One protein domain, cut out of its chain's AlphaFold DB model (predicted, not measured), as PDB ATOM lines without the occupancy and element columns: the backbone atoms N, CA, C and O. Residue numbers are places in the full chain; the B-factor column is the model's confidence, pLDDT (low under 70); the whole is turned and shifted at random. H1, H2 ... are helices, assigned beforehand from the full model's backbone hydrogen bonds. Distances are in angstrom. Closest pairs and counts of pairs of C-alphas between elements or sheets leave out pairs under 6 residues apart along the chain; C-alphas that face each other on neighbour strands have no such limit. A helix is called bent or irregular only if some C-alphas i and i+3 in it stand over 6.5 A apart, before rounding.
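Overview. This is residues 120 to 209 of the 361 residues of the protein "Protein kinase" of Actinobacteria bacterium (UniProt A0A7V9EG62). Three helices, H1, H2 and H3, make an up-and-down bundle, and a further helical hairpin, H4 and the long H5, is added to it: H4 carries the chain on beyond the end of H3, and H5 folds back beside H4 and H3, on the far side of H3 from H2. H3 is the core of the whole, the last turns of H5, after a kink near residue 201, come near H1, and the outline of the whole is a flat slab. The printed part has 90 residues with five named helices, in the order H1, H2, H3, H4, H5, and no named strand; the class is all helix. It is compact, with a radius of gyration of the C-alphas of 12.6 A, and its C-alphas span 39 by 30 by 15 A.

Arrangement. The bundle, helices side by side, begins with H1, residues 120 to 139, which forms a helical hairpin with H2, residues 146 to 162. They touch at a shallow tilt of 31 degrees and run opposite ways; their closest C-alphas, those of Val 127 and Ala 157, are 4.6 A apart. H3, residues 164 to 173, is the third helix of the bundle, which is up and down, each helix running against the one before it. H2 and H3 are also a helical hairpin, at a shallow tilt of 25 degrees, and their closest C-alphas, those of Ala 160 and Gly 167, are 3.7 A apart. H1 and H3 touch and run the same way at a shallow tilt of 17 degrees, with the C-alphas of Ala 134 and Ala 171 closest at 4.4 A. H4, residues 176 to 182, and H3 meet only through their link. H4 is apart from H2, and close to H1 but not clearly touching it, the closest C-alphas, those of Ala 138 and Pro 178, being 7.0 A apart. H5, residues 184 to 207, forms a helical hairpin with H4 at a shallow tilt of 23 degrees; it touches H4 with residues 186 to 191 alone, and the C-alphas of Gly 180 and Ala 187 are closest at 4.8 A. H3 is the hub, touching three other helices, for it also touches H5, which runs the opposite way at a shallow tilt of 16 degrees; the C-alphas of Arg 165 and Ala 205 are closest at 5.3 A. H5 is close to H1 but not clearly touching it, with the C-alphas of Pro 126 and Arg 206 closest at 5.2 A. In H2, H3 and H4 every O i to N i+4 pair is within hydrogen-bond range, against 14 of 16 in H1 and 16 of 20 in H5.

Along the chain. H1 begins at C-alpha 120, at (53.056, 136.839, 146.174), and measures 28.3 A from first to last C-alpha. It has a kink of 29 degrees near residue 127 and is irregular: C-alphas 123 and 126 are 7.1 A apart. H2 measures 24.6 A, H3 14.1 A and H4 9.9 A. H5 measures 28.7 A and ends at C-alpha 207, at (53.731, 136.520, 161.290). It has a kink of 91 degrees near residue 201 and is irregular: C-alphas 203 and 206 are 8.9 A apart.

Size, cuts and confidence. The two C-alphas farthest apart, those of Leu 120 and Gly 185, are 40.7 A apart. The printed part has no cut. The links from H2 to H3, H3 to H4 and H4 to H5 are tight, and that from H1 to H2, six residues, is short. The mean pLDDT of the printed part is 92.4, and no printed residue is under 70.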
ATOM      1  N   LEU A 120      53.765 135.566 146.090       73.88
ATOM      2  CA  LEU A 120      53.056 136.839 146.174       73.88
ATOM      3  C   LEU A 120      52.232 136.922 147.469       73.88
ATOM      4  O   LEU A 120      52.379 137.872 148.240       73.88
ATOM      5  N   GLY A 121      51.456 135.878 147.780       78.44
ATOM      6  CA  GLY A 121      50.669 135.802 149.014       78.44
ATOM      7  C   GLY A 121      51.522 135.915 150.280       78.44
ATOM      8  O   GLY A 121      51.193 136.671 151.188       78.44
ATOM      9  N   ARG A 122      52.679 135.243 150.334       81.94
ATOM     10  CA  ARG A 122      53.607 135.340 151.479       81.94
ATOM     11  C   ARG A 122      54.231 136.720 151.648       81.94
ATOM     12  O   ARG A 122      54.573 137.092 152.770       81.94
ATOM     13  N   ARG A 123      54.409 137.463 150.555       82.81
ATOM     14  CA  ARG A 123      54.988 138.810 150.581       82.81
ATOM     15  C   ARG A 123      53.999 139.843 151.120       82.81
ATOM     16  O   ARG A 123      54.416 140.723 151.867       82.81
ATOM     17  N   PHE A 124      52.717 139.714 150.775       87.88
ATOM     18  CA  PHE A 124      51.676 140.676 151.153       87.88
ATOM     19  C   PHE A 124      50.843 140.275 152.377       87.88
ATOM     20  O   PHE A 124      50.241 141.146 152.997       87.88
ATOM     21  N   ALA A 125      50.861 139.009 152.802       89.25
ATOM     22  CA  ALA A 125      50.208 138.562 154.035       89.25
ATOM     23  C   ALA A 125      50.482 139.448 155.274       89.25
ATOM     24  O   ALA A 125      49.512 139.845 155.916       89.25
ATOM     25  N   PRO A 126      51.733 139.830 155.615       90.94
ATOM     26  CA  PRO A 126      51.984 140.708 156.767       90.94
ATOM     27  C   PRO A 126      51.322 142.085 156.640       90.94
ATOM     28  O   PRO A 126      50.911 142.660 157.642       90.94
ATOM     29  N   VAL A 127      51.208 142.607 155.414       94.25
ATOM     30  CA  VAL A 127      50.575 143.902 155.124       94.25
ATOM     31  C   VAL A 127      49.081 143.821 155.408       94.25
ATOM     32  O   VAL A 127      48.547 144.664 156.124       94.25
ATOM     33  N   GLY A 128      48.428 142.766 154.907       93.81
ATOM     34  CA  GLY A 128      47.014 142.509 155.168       93.81
ATOM     35  C   GLY A 128      46.729 142.309 156.656       93.81
ATOM     36  O   GLY A 128      45.818 142.932 157.187       93.81
ATOM     37  N   LEU A 129      47.546 141.510 157.353       94.50
ATOM     38  CA  LEU A 129      47.389 141.282 158.795       94.50
ATOM     39  C   LEU A 129      47.544 142.572 159.609       94.50
ATOM     40  O   LEU A 129      46.759 142.804 160.522       94.50
ATOM     41  N   ALA A 130      48.521 143.421 159.273       95.75
ATOM     42  CA  ALA A 130      48.710 144.710 159.937       95.75
ATOM     43  C   ALA A 130      47.539 145.663 159.705       95.75
ATOM     44  O   ALA A 130      47.053 146.261 160.662       95.75
ATOM     45  N   ALA A 131      47.052 145.753 158.466       95.88
ATOM     46  CA  ALA A 131      45.879 146.552 158.140       95.88
ATOM     47  C   ALA A 131      44.642 146.071 158.912       95.88
ATOM     48  O   ALA A 131      44.003 146.863 159.594       95.88
ATOM     49  N   VAL A 132      44.338 144.770 158.872       95.19
ATOM     50  CA  VAL A 132      43.157 144.224 159.555       95.19
ATOM     51  C   VAL A 132      43.267 144.365 161.071       95.19
ATOM     52  O   VAL A 132      42.304 144.773 161.711       95.19
ATOM     53  N   SER A 133      44.437 144.095 161.651       94.88
ATOM     54  CA  SER A 133      44.674 144.278 163.085       94.88
ATOM     55  C   SER A 133      44.464 145.727 163.522       94.88
ATOM     56  O   SER A 133      43.837 145.968 164.549       94.88
ATOM     57  N   ALA A 134      44.995 146.681 162.754       94.62
ATOM     58  CA  ALA A 134      44.869 148.100 163.050       94.62
ATOM     59  C   ALA A 134      43.425 148.587 162.885       94.62
ATOM     60  O   ALA A 134      42.930 149.312 163.743       94.62
ATOM     61  N   ALA A 135      42.745 148.149 161.820       93.81
ATOM     62  CA  ALA A 135      41.348 148.469 161.567       93.81
ATOM     63  C   ALA A 135      40.458 147.942 162.696       93.81
ATOM     64  O   ALA A 135      39.780 148.742 163.327       93.81
ATOM     65  N   LEU A 136      40.544 146.643 163.021       90.88
ATOM     66  CA  LEU A 136      39.815 146.051 164.148       90.88
ATOM     67  C   LEU A 136      40.100 146.827 165.436       90.88
ATOM     68  O   LEU A 136      39.181 147.300 166.091       90.88
ATOM     69  N   GLY A 137      41.376 147.044 165.759       88.75
ATOM     70  CA  GLY A 137      41.776 147.786 166.948       88.75
ATOM     71  C   GLY A 137      41.208 149.202 167.046       88.75
ATOM     72  O   GLY A 137      40.878 149.657 168.137       88.75
ATOM     73  N   ALA A 138      41.082 149.887 165.912       89.56
ATOM     74  CA  ALA A 138      40.585 151.253 165.843       89.56
ATOM     75  C   ALA A 138      39.050 151.349 165.767       89.56
ATOM     76  O   ALA A 138      38.515 152.406 166.090       89.56
ATOM     77  N   THR A 139      38.349 150.287 165.346       88.31
ATOM     78  CA  THR A 139      36.882 150.278 165.179       88.31
ATOM     79  C   THR A 139      36.127 149.532 166.270       88.31
ATOM     80  O   THR A 139      34.922 149.724 166.378       88.31
ATOM     81  N   LEU A 140      36.793 148.683 167.063       82.19
ATOM     82  CA  LEU A 140      36.151 147.944 168.162       82.19
ATOM     83  C   LEU A 140      35.487 148.872 169.184       82.19
ATOM     84  O   LEU A 140      34.490 148.506 169.795       82.19
ATOM     85  N   LEU A 141      36.034 150.073 169.352       81.31
ATOM     86  CA  LEU A 141      35.477 151.123 170.190       81.31
ATOM     87  C   LEU A 141      35.341 152.394 169.336       81.31
ATOM     88  O   LEU A 141      36.322 152.786 168.695       81.31
ATOM     89  N   PRO A 142      34.163 153.050 169.306       82.06
ATOM     90  CA  PRO A 142      33.894 154.212 168.457       82.06
ATOM     91  C   PRO A 142      34.582 155.473 169.005       82.06
ATOM     92  O   PRO A 142      33.943 156.383 169.521       82.06
ATOM     93  N   PHE A 143      35.911 155.507 168.924       89.50
ATOM     94  CA  PHE A 143      36.750 156.592 169.433       89.50
ATOM     95  C   PHE A 143      37.307 157.466 168.304       89.50
ATOM     96  O   PHE A 143      37.316 158.692 168.390       89.50
ATOM     97  N   TRP A 144      37.779 156.838 167.227       89.25
ATOM     98  CA  TRP A 144      38.434 157.543 166.133       89.25
ATOM     99  C   TRP A 144      37.435 158.005 165.065       89.25
ATOM    100  O   TRP A 144      36.533 157.246 164.700       89.25
ATOM    101  N   PRO A 145      37.625 159.195 164.465       94.69
ATOM    102  CA  PRO A 145      36.881 159.563 163.269       94.69
ATOM    103  C   PRO A 145      37.252 158.625 162.100       94.69
ATOM    104  O   PRO A 145      38.421 158.235 161.984       94.69
ATOM    105  N   PRO A 146      36.317 158.303 161.182       94.44
ATOM    106  CA  PRO A 146      36.550 157.319 160.116       94.44
ATOM    107  C   PRO A 146      37.792 157.598 159.257       94.44
ATOM    108  O   PRO A 146      38.530 156.680 158.906       94.44
ATOM    109  N   ALA A 147      38.073 158.873 158.966       95.12
ATOM    110  CA  ALA A 147      39.251 159.272 158.195       95.12
ATOM    111  C   ALA A 147      40.570 158.861 158.875       95.12
ATOM    112  O   ALA A 147      41.520 158.454 158.204       95.12
ATOM    113  N   LEU A 148      40.627 158.918 160.208       94.31
ATOM    114  CA  LEU A 148      41.826 158.544 160.945       94.31
ATOM    115  C   LEU A 148      41.965 157.025 161.086       94.31
ATOM    116  O   LEU A 148      43.082 156.523 161.037       94.31
ATOM    117  N   VAL A 149      40.858 156.279 161.172       94.56
ATOM    118  CA  VAL A 149      40.888 154.805 161.101       94.56
ATOM    119  C   VAL A 149      41.551 154.353 159.799       94.56
ATOM    120  O   VAL A 149      42.447 153.504 159.815       94.56
ATOM    121  N   VAL A 150      41.166 154.965 158.673       95.88
ATOM    122  CA  VAL A 150      41.788 154.703 157.368       95.88
ATOM    123  C   VAL A 150      43.275 155.058 157.400       95.88
ATOM    124  O   VAL A 150      44.102 154.245 156.988       95.88
ATOM    125  N   ALA A 151      43.639 156.224 157.941       96.12
ATOM    126  CA  ALA A 151      45.036 156.641 158.052       96.12
ATOM    127  C   ALA A 151      45.879 155.656 158.887       96.12
ATOM    128  O   ALA A 151      46.912 155.189 158.410       96.12
ATOM    129  N   ILE A 152      45.426 155.277 160.087       95.00
ATOM    130  CA  ILE A 152      46.108 154.315 160.972       95.00
ATOM    131  C   ILE A 152      46.274 152.964 160.267       95.00
ATOM    132  O   ILE A 152      47.359 152.381 160.289       95.00
ATOM    133  N   THR A 153      45.228 152.496 159.585       96.25
ATOM    134  CA  THR A 153      45.239 151.240 158.822       96.25
ATOM    135  C   THR A 153      46.284 151.272 157.706       96.25
ATOM    136  O   THR A 153      47.085 150.344 157.579       96.25
ATOM    137  N   LEU A 154      46.325 152.355 156.922       97.38
ATOM    138  CA  LEU A 154      47.301 152.537 155.846       97.38
ATOM    139  C   LEU A 154      48.729 152.648 156.384       97.38
ATOM    140  O   LEU A 154      49.635 152.027 155.825       97.38
ATOM    141  N   VAL A 155      48.940 153.383 157.481       97.38
ATOM    142  CA  VAL A 155      50.255 153.491 158.128       97.38
ATOM    143  C   VAL A 155      50.715 152.127 158.639       97.38
ATOM    144  O   VAL A 155      51.858 151.751 158.386       97.38
ATOM    145  N   ALA A 156      49.843 151.347 159.285       96.50
ATOM    146  CA  ALA A 156      50.168 150.000 159.749       96.50
ATOM    147  C   ALA A 156      50.553 149.072 158.582       96.50
ATOM    148  O   ALA A 156      51.578 148.386 158.650       96.50
ATOM    149  N   ALA A 157      49.786 149.093 157.486       95.94
ATOM    150  CA  ALA A 157      50.071 148.302 156.288       95.94
ATOM    151  C   ALA A 157      51.409 148.702 155.641       95.94
ATOM    152  O   ALA A 157      52.257 147.848 155.365       95.94
ATOM    153  N   LEU A 158      51.632 150.003 155.438       96.38
ATOM    154  CA  LEU A 158      52.851 150.532 154.827       96.38
ATOM    155  C   LEU A 158      54.082 150.244 155.697       96.38
ATOM    156  O   LEU A 158      55.118 149.795 155.192       96.38
ATOM    157  N   ALA A 159      53.956 150.423 157.013       96.00
ATOM    158  CA  ALA A 159      54.994 150.077 157.971       96.00
ATOM    159  C   ALA A 159      55.298 148.575 157.939       96.00
ATOM    160  O   ALA A 159      56.467 148.204 157.888       96.00
ATOM    161  N   ALA A 160      54.289 147.701 157.890       94.25
ATOM    162  CA  ALA A 160      54.491 146.253 157.796       94.25
ATOM    163  C   ALA A 160      55.170 145.831 156.488       94.25
ATOM    164  O   ALA A 160      55.989 144.906 156.491       94.25
ATOM    165  N   TRP A 161      54.877 146.527 155.386       94.00
ATOM    166  CA  TRP A 161      55.512 146.281 154.094       94.00
ATOM    167  C   TRP A 161      57.004 146.629 154.114       94.00
ATOM    168  O   TRP A 161      57.829 145.853 153.624       94.00
ATOM    169  N   ARG A 162      57.366 147.776 154.707       94.50
ATOM    170  CA  ARG A 162      58.750 148.275 154.705       94.50
ATOM    171  C   ARG A 162      59.598 147.720 155.848       94.50
ATOM    172  O   ARG A 162      60.775 147.419 155.647       94.50
ATOM    173  N   MET A 163      59.007 147.610 157.034       94.56
ATOM    174  CA  MET A 163      59.636 147.248 158.305       94.56
ATOM    175  C   MET A 163      58.651 146.433 159.168       94.56
ATOM    176  O   MET A 163      57.983 146.992 160.040       94.56
ATOM    177  N   PRO A 164      58.587 145.095 159.011       93.69
ATOM    178  CA  PRO A 164      57.590 144.250 159.683       93.69
ATOM    179  C   PRO A 164      57.493 144.422 161.205       93.69
ATOM    180  O   PRO A 164      56.411 144.298 161.766       93.69
ATOM    181  N   ARG A 165      58.606 144.738 161.881       95.38
ATOM    182  CA  ARG A 165      58.633 145.013 163.330       95.38
ATOM    183  C   ARG A 165      57.869 146.283 163.697       95.38
ATOM    184  O   ARG A 165      57.135 146.290 164.676       95.38
ATOM    185  N   VAL A 166      58.031 147.330 162.893       95.12
ATOM    186  CA  VAL A 166      57.320 148.599 163.074       95.12
ATOM    187  C   VAL A 166      55.847 148.405 162.740       95.12
ATOM    188  O   VAL A 166      55.002 148.817 163.517       95.12
ATOM    189  N   GLY A 167      55.532 147.698 161.649       94.50
ATOM    190  CA  GLY A 167      54.147 147.362 161.307       94.50
ATOM    191  C   GLY A 167      53.421 146.593 162.412       94.50
ATOM    192  O   GLY A 167      52.304 146.953 162.765       94.50
ATOM    193  N   LEU A 168      54.079 145.590 163.005       95.88
ATOM    194  CA  LEU A 168      53.572 144.860 164.171       95.88
ATOM    195  C   LEU A 168      53.285 145.804 165.348       95.88
ATOM    196  O   LEU A 168      52.202 145.743 165.922       95.88
ATOM    197  N   ALA A 169      54.232 146.680 165.692       96.62
ATOM    198  CA  ALA A 169      54.077 147.614 166.805       96.62
ATOM    199  C   ALA A 169      52.952 148.634 166.564       96.62
ATOM    200  O   ALA A 169      52.128 148.848 167.445       96.62
ATOM    201  N   VAL A 170      52.879 149.218 165.364       96.06
ATOM    202  CA  VAL A 170      51.836 150.186 164.988       96.06
ATOM    203  C   VAL A 170      50.455 149.535 165.014       96.06
ATOM    204  O   VAL A 170      49.526 150.094 165.586       96.06
ATOM    205  N   ALA A 171      50.324 148.335 164.443       96.00
ATOM    206  CA  ALA A 171      49.063 147.603 164.440       96.00
ATOM    207  C   ALA A 171      48.583 147.268 165.860       96.00
ATOM    208  O   ALA A 171      47.402 147.420 166.160       96.00
ATOM    209  N   LEU A 172      49.501 146.862 166.744       96.50
ATOM    210  CA  LEU A 172      49.179 146.586 168.142       96.50
ATOM    211  C   LEU A 172      48.940 147.853 168.966       96.50
ATOM    212  O   LEU A 172      48.278 147.760 169.989       96.50
ATOM    213  N   ALA A 173      49.428 149.021 168.554       95.81
ATOM    214  CA  ALA A 173      49.172 150.281 169.249       95.81
ATOM    215  C   ALA A 173      47.788 150.879 168.932       95.81
ATOM    216  O   ALA A 173      47.288 151.687 169.711       95.81
ATOM    217  N   ALA A 174      47.148 150.482 167.825       94.62
ATOM    218  CA  ALA A 174      45.866 151.045 167.388       94.62
ATOM    219  C   ALA A 174      44.737 151.003 168.450       94.62
ATOM    220  O   ALA A 174      44.047 152.017 168.594       94.62
ATOM    221  N   PRO A 175      44.562 149.918 169.237       93.25
ATOM    222  CA  PRO A 175      43.543 149.864 170.288       93.25
ATOM    223  C   PRO A 175      43.877 150.670 171.549       93.25
ATOM    224  O   PRO A 175      42.998 150.853 172.383       93.25
ATOM    225  N   LEU A 176      45.116 151.149 171.726       94.19
ATOM    226  CA  LEU A 176      45.577 151.711 173.004       94.19
ATOM    227  C   LEU A 176      44.770 152.951 173.423       94.19
ATOM    228  O   LEU A 176      44.361 153.064 174.574       94.19
ATOM    229  N   PHE A 177      44.511 153.859 172.477       91.75
ATOM    230  CA  PHE A 177      43.741 155.083 172.729       91.75
ATOM    231  C   PHE A 177      42.245 154.818 172.948       91.75
ATOM    232  O   PHE A 177      41.727 155.290 173.961       91.75
ATOM    233  N   PRO A 178      41.548 154.045 172.086       91.19
ATOM    234  CA  PRO A 178      40.160 153.684 172.352       91.19
ATOM    235  C   PRO A 178      39.979 152.974 173.696       91.19
ATOM    236  O   PRO A 178      39.055 153.302 174.437       91.19
ATOM    237  N   LEU A 179      40.890 152.057 174.047       89.06
ATOM    238  CA  LEU A 179      40.875 151.394 175.350       89.06
ATOM    239  C   LEU A 179      41.112 152.382 176.489       89.06
ATOM    240  O   LEU A 179      40.419 152.292 177.488       89.06
ATOM    241  N   GLY A 180      42.033 153.336 176.341       89.12
ATOM    242  CA  GLY A 180      42.337 154.309 177.396       89.12
ATOM    243  C   GLY A 180      41.171 155.252 177.664       89.12
ATOM    244  O   GLY A 180      40.936 155.630 178.805       89.12
ATOM    245  N   ASN A 181      40.404 155.568 176.620       89.56
ATOM    246  CA  ASN A 181      39.160 156.316 176.742       89.56
ATOM    247  C   ASN A 181      38.041 155.502 177.414       89.56
ATOM    248  O   ASN A 181      37.197 156.081 178.088       89.56
ATOM    249  N   ALA A 182      38.014 154.179 177.218       86.62
ATOM    250  CA  ALA A 182      37.034 153.297 177.851       86.62
ATOM    251  C   ALA A 182      37.375 153.012 179.323       86.62
ATOM    252  O   ALA A 182      36.520 153.175 180.187       86.62
ATOM    253  N   ALA A 183      38.615 152.606 179.601       89.38
ATOM    254  CA  ALA A 183      39.179 152.437 180.935       89.38
ATOM    255  C   ALA A 183      40.712 152.476 180.877       89.38
ATOM    256  O   ALA A 183      41.353 151.672 180.193       89.38
ATOM    257  N   GLU A 184      41.323 153.362 181.664       90.44
ATOM    258  CA  GLU A 184      42.780 153.522 181.705       90.44
ATOM    259  C   GLU A 184      43.491 152.200 182.044       90.44
ATOM    260  O   GLU A 184      44.476 151.819 181.398       90.44
ATOM    261  N   GLY A 185      42.939 151.436 182.993       88.69
ATOM    262  CA  GLY A 185      43.479 150.137 183.378       88.69
ATOM    263  C   GLY A 185      43.512 149.119 182.229       88.69
ATOM    264  O   GLY A 185      44.455 148.329 182.137       88.69
ATOM    265  N   ALA A 186      42.537 149.166 181.311       88.56
ATOM    266  CA  ALA A 186      42.473 148.273 180.155       88.56
ATOM    267  C   ALA A 186      43.581 148.597 179.148       88.56
ATOM    268  O   ALA A 186      44.244 147.687 178.648       88.56
ATOM    269  N   ALA A 187      43.826 149.886 178.891       92.44
ATOM    270  CA  ALA A 187      44.900 150.324 178.003       92.44
ATOM    271  C   ALA A 187      46.284 149.951 178.534       92.44
ATOM    272  O   ALA A 187      47.119 149.471 177.767       92.44
ATOM    273  N   ILE A 188      46.520 150.122 179.840       93.94
ATOM    274  CA  ILE A 188      47.787 149.744 180.475       93.94
ATOM    275  C   ILE A 188      47.991 148.228 180.384       93.94
ATOM    276  O   ILE A 188      49.050 147.774 179.943       93.94
ATOM    277  N   LEU A 189      46.977 147.435 180.752       92.81
ATOM    278  CA  LEU A 189      47.052 145.975 180.692       92.81
ATOM    279  C   LEU A 189      47.318 145.483 179.265       92.81
ATOM    280  O   LEU A 189      48.242 144.701 179.036       92.81
ATOM    281  N   TYR A 190      46.542 145.975 178.297       93.12
ATOM    282  CA  TYR A 190      46.717 145.634 176.891       93.12
ATOM    283  C   TYR A 190      48.088 146.084 176.366       93.12
ATOM    284  O   TYR A 190      48.753 145.316 175.676       93.12
ATOM    285  N   GLY A 191      48.564 147.275 176.740       96.31
ATOM    286  CA  GLY A 191      49.890 147.773 176.373       96.31
ATOM    287  C   GLY A 191      51.022 146.860 176.854       96.31
ATOM    288  O   GLY A 191      51.926 146.540 176.081       96.31
ATOM    289  N   LEU A 192      50.949 146.367 178.095       96.19
ATOM    290  CA  LEU A 192      51.915 145.403 178.635       96.19
ATOM    291  C   LEU A 192      51.877 144.066 177.879       96.19
ATOM    292  O   LEU A 192      52.929 143.534 177.512       96.19
ATOM    293  N   LEU A 193      50.679 143.546 177.596       94.25
ATOM    294  CA  LEU A 193      50.504 142.320 176.809       94.25
ATOM    295  C   LEU A 193      51.040 142.484 175.380       94.25
ATOM    296  O   LEU A 193      51.754 141.611 174.886       94.25
ATOM    297  N   ALA A 194      50.760 143.619 174.737       96.06
ATOM    298  CA  ALA A 194      51.241 143.950 173.401       96.06
ATOM    299  C   ALA A 194      52.773 144.034 173.357       96.06
ATOM    300  O   ALA A 194      53.389 143.450 172.467       96.06
ATOM    301  N   LEU A 195      53.411 144.686 174.336       96.94
ATOM    302  CA  LEU A 195      54.874 144.747 174.441       96.94
ATOM    303  C   LEU A 195      55.494 143.359 174.641       96.94
ATOM    304  O   LEU A 195      56.455 143.008 173.950       96.94
ATOM    305  N   GLY A 196      54.919 142.543 175.529       95.88
ATOM    306  CA  GLY A 196      55.341 141.155 175.717       95.88
ATOM    307  C   GLY A 196      55.218 140.341 174.427       95.88
ATOM    308  O   GLY A 196      56.141 139.618 174.041       95.88
ATOM    309  N   TRP A 197      54.117 140.518 173.695       96.38
ATOM    310  CA  TRP A 197      53.892 139.844 172.420       96.38
ATOM    311  C   TRP A 197      54.867 140.283 171.325       96.38
ATOM    312  O   TRP A 197      55.377 139.442 170.576       96.38
ATOM    313  N   ILE A 198      55.180 141.580 171.256       95.75
ATOM    314  CA  ILE A 198      56.203 142.134 170.363       95.75
ATOM    315  C   ILE A 198      57.561 141.501 170.668       95.75
ATOM    316  O   ILE A 198      58.246 141.075 169.737       95.75
ATOM    317  N   ALA A 199      57.935 141.376 171.944       94.25
ATOM    318  CA  ALA A 199      59.192 140.754 172.348       94.25
ATOM    319  C   ALA A 199      59.265 139.273 171.924       94.25
ATOM    320  O   ALA A 199      60.244 138.850 171.303       94.25
ATOM    321  N   VAL A 200      58.203 138.496 172.166       92.25
ATOM    322  CA  VAL A 200      58.116 137.076 171.760       92.25
ATOM    323  C   VAL A 200      58.169 136.918 170.236       92.25
ATOM    324  O   VAL A 200      58.811 135.995 169.715       92.25
ATOM    325  N   SER A 201      57.524 137.835 169.514       92.50
ATOM    326  CA  SER A 201      57.405 137.813 168.054       92.50
ATOM    327  C   SER A 201      58.546 138.538 167.332       92.50
ATOM    328  O   SER A 201      58.596 138.514 166.104       92.50
ATOM    329  N   TRP A 202      59.505 139.136 168.046       90.19
ATOM    330  CA  TRP A 202      60.518 140.038 167.474       90.19
ATOM    331  C   TRP A 202      61.358 139.415 166.350       90.19
ATOM    332  O   TRP A 202      61.727 140.065 165.363       90.19
ATOM    333  N   GLN A 203      61.652 138.123 166.502       88.06
ATOM    334  CA  GLN A 203      62.443 137.323 165.563       88.06
ATOM    335  C   GLN A 203      61.634 136.857 164.337       88.06
ATOM    336  O   GLN A 203      62.229 136.440 163.347       88.06
ATOM    337  N   ASP A 204      60.298 136.909 164.384       89.25
ATOM    338  CA  ASP A 204      59.406 136.490 163.290       89.25
ATOM    339  C   ASP A 204      58.219 137.460 163.122       89.25
ATOM    340  O   ASP A 204      57.064 137.065 162.962       89.25
ATOM    341  N   ALA A 205      58.509 138.767 163.168       91.88
ATOM    342  CA  ALA A 205      57.494 139.824 163.244       91.88
ATOM    343  C   ALA A 205      56.511 139.841 162.059       91.88
ATOM    344  O   ALA A 205      55.385 140.304 162.204       91.88
ATOM    345  N   ARG A 206      56.900 139.280 160.904       92.19
ATOM    346  CA  ARG A 206      56.030 139.145 159.718       92.19
ATOM    347  C   ARG A 206      54.760 138.347 160.006       92.19
ATOM    348  O   ARG A 206      53.730 138.598 159.398       92.19
ATOM    349  N   TRP A 207      54.842 137.392 160.924       93.81
ATOM    350  CA  TRP A 207      53.731 136.520 161.290       93.81
ATOM    351  C   TRP A 207      53.220 136.798 162.705       93.81
ATOM    352  O   TRP A 207      52.365 136.069 163.199       93.81
ATOM    353  N   GLY A 208      53.714 137.867 163.343       93.25
ATOM    354  CA  GLY A 208      53.365 138.244 164.713       93.25
ATOM    355  C   GLY A 208      51.877 138.540 164.906       93.25
ATOM    356  O   GLY A 208      51.369 138.346 166.003       93.25
ATOM    357  N   LEU A 209      51.174 138.937 163.842       96.00
ATOM    358  CA  LEU A 209      49.747 139.277 163.851       96.00
ATOM    359  C   LEU A 209      48.828 138.141 163.383       96.00
ATOM    360  O   LEU A 209      47.639 138.369 163.189       96.00
TER     361      LEU A 209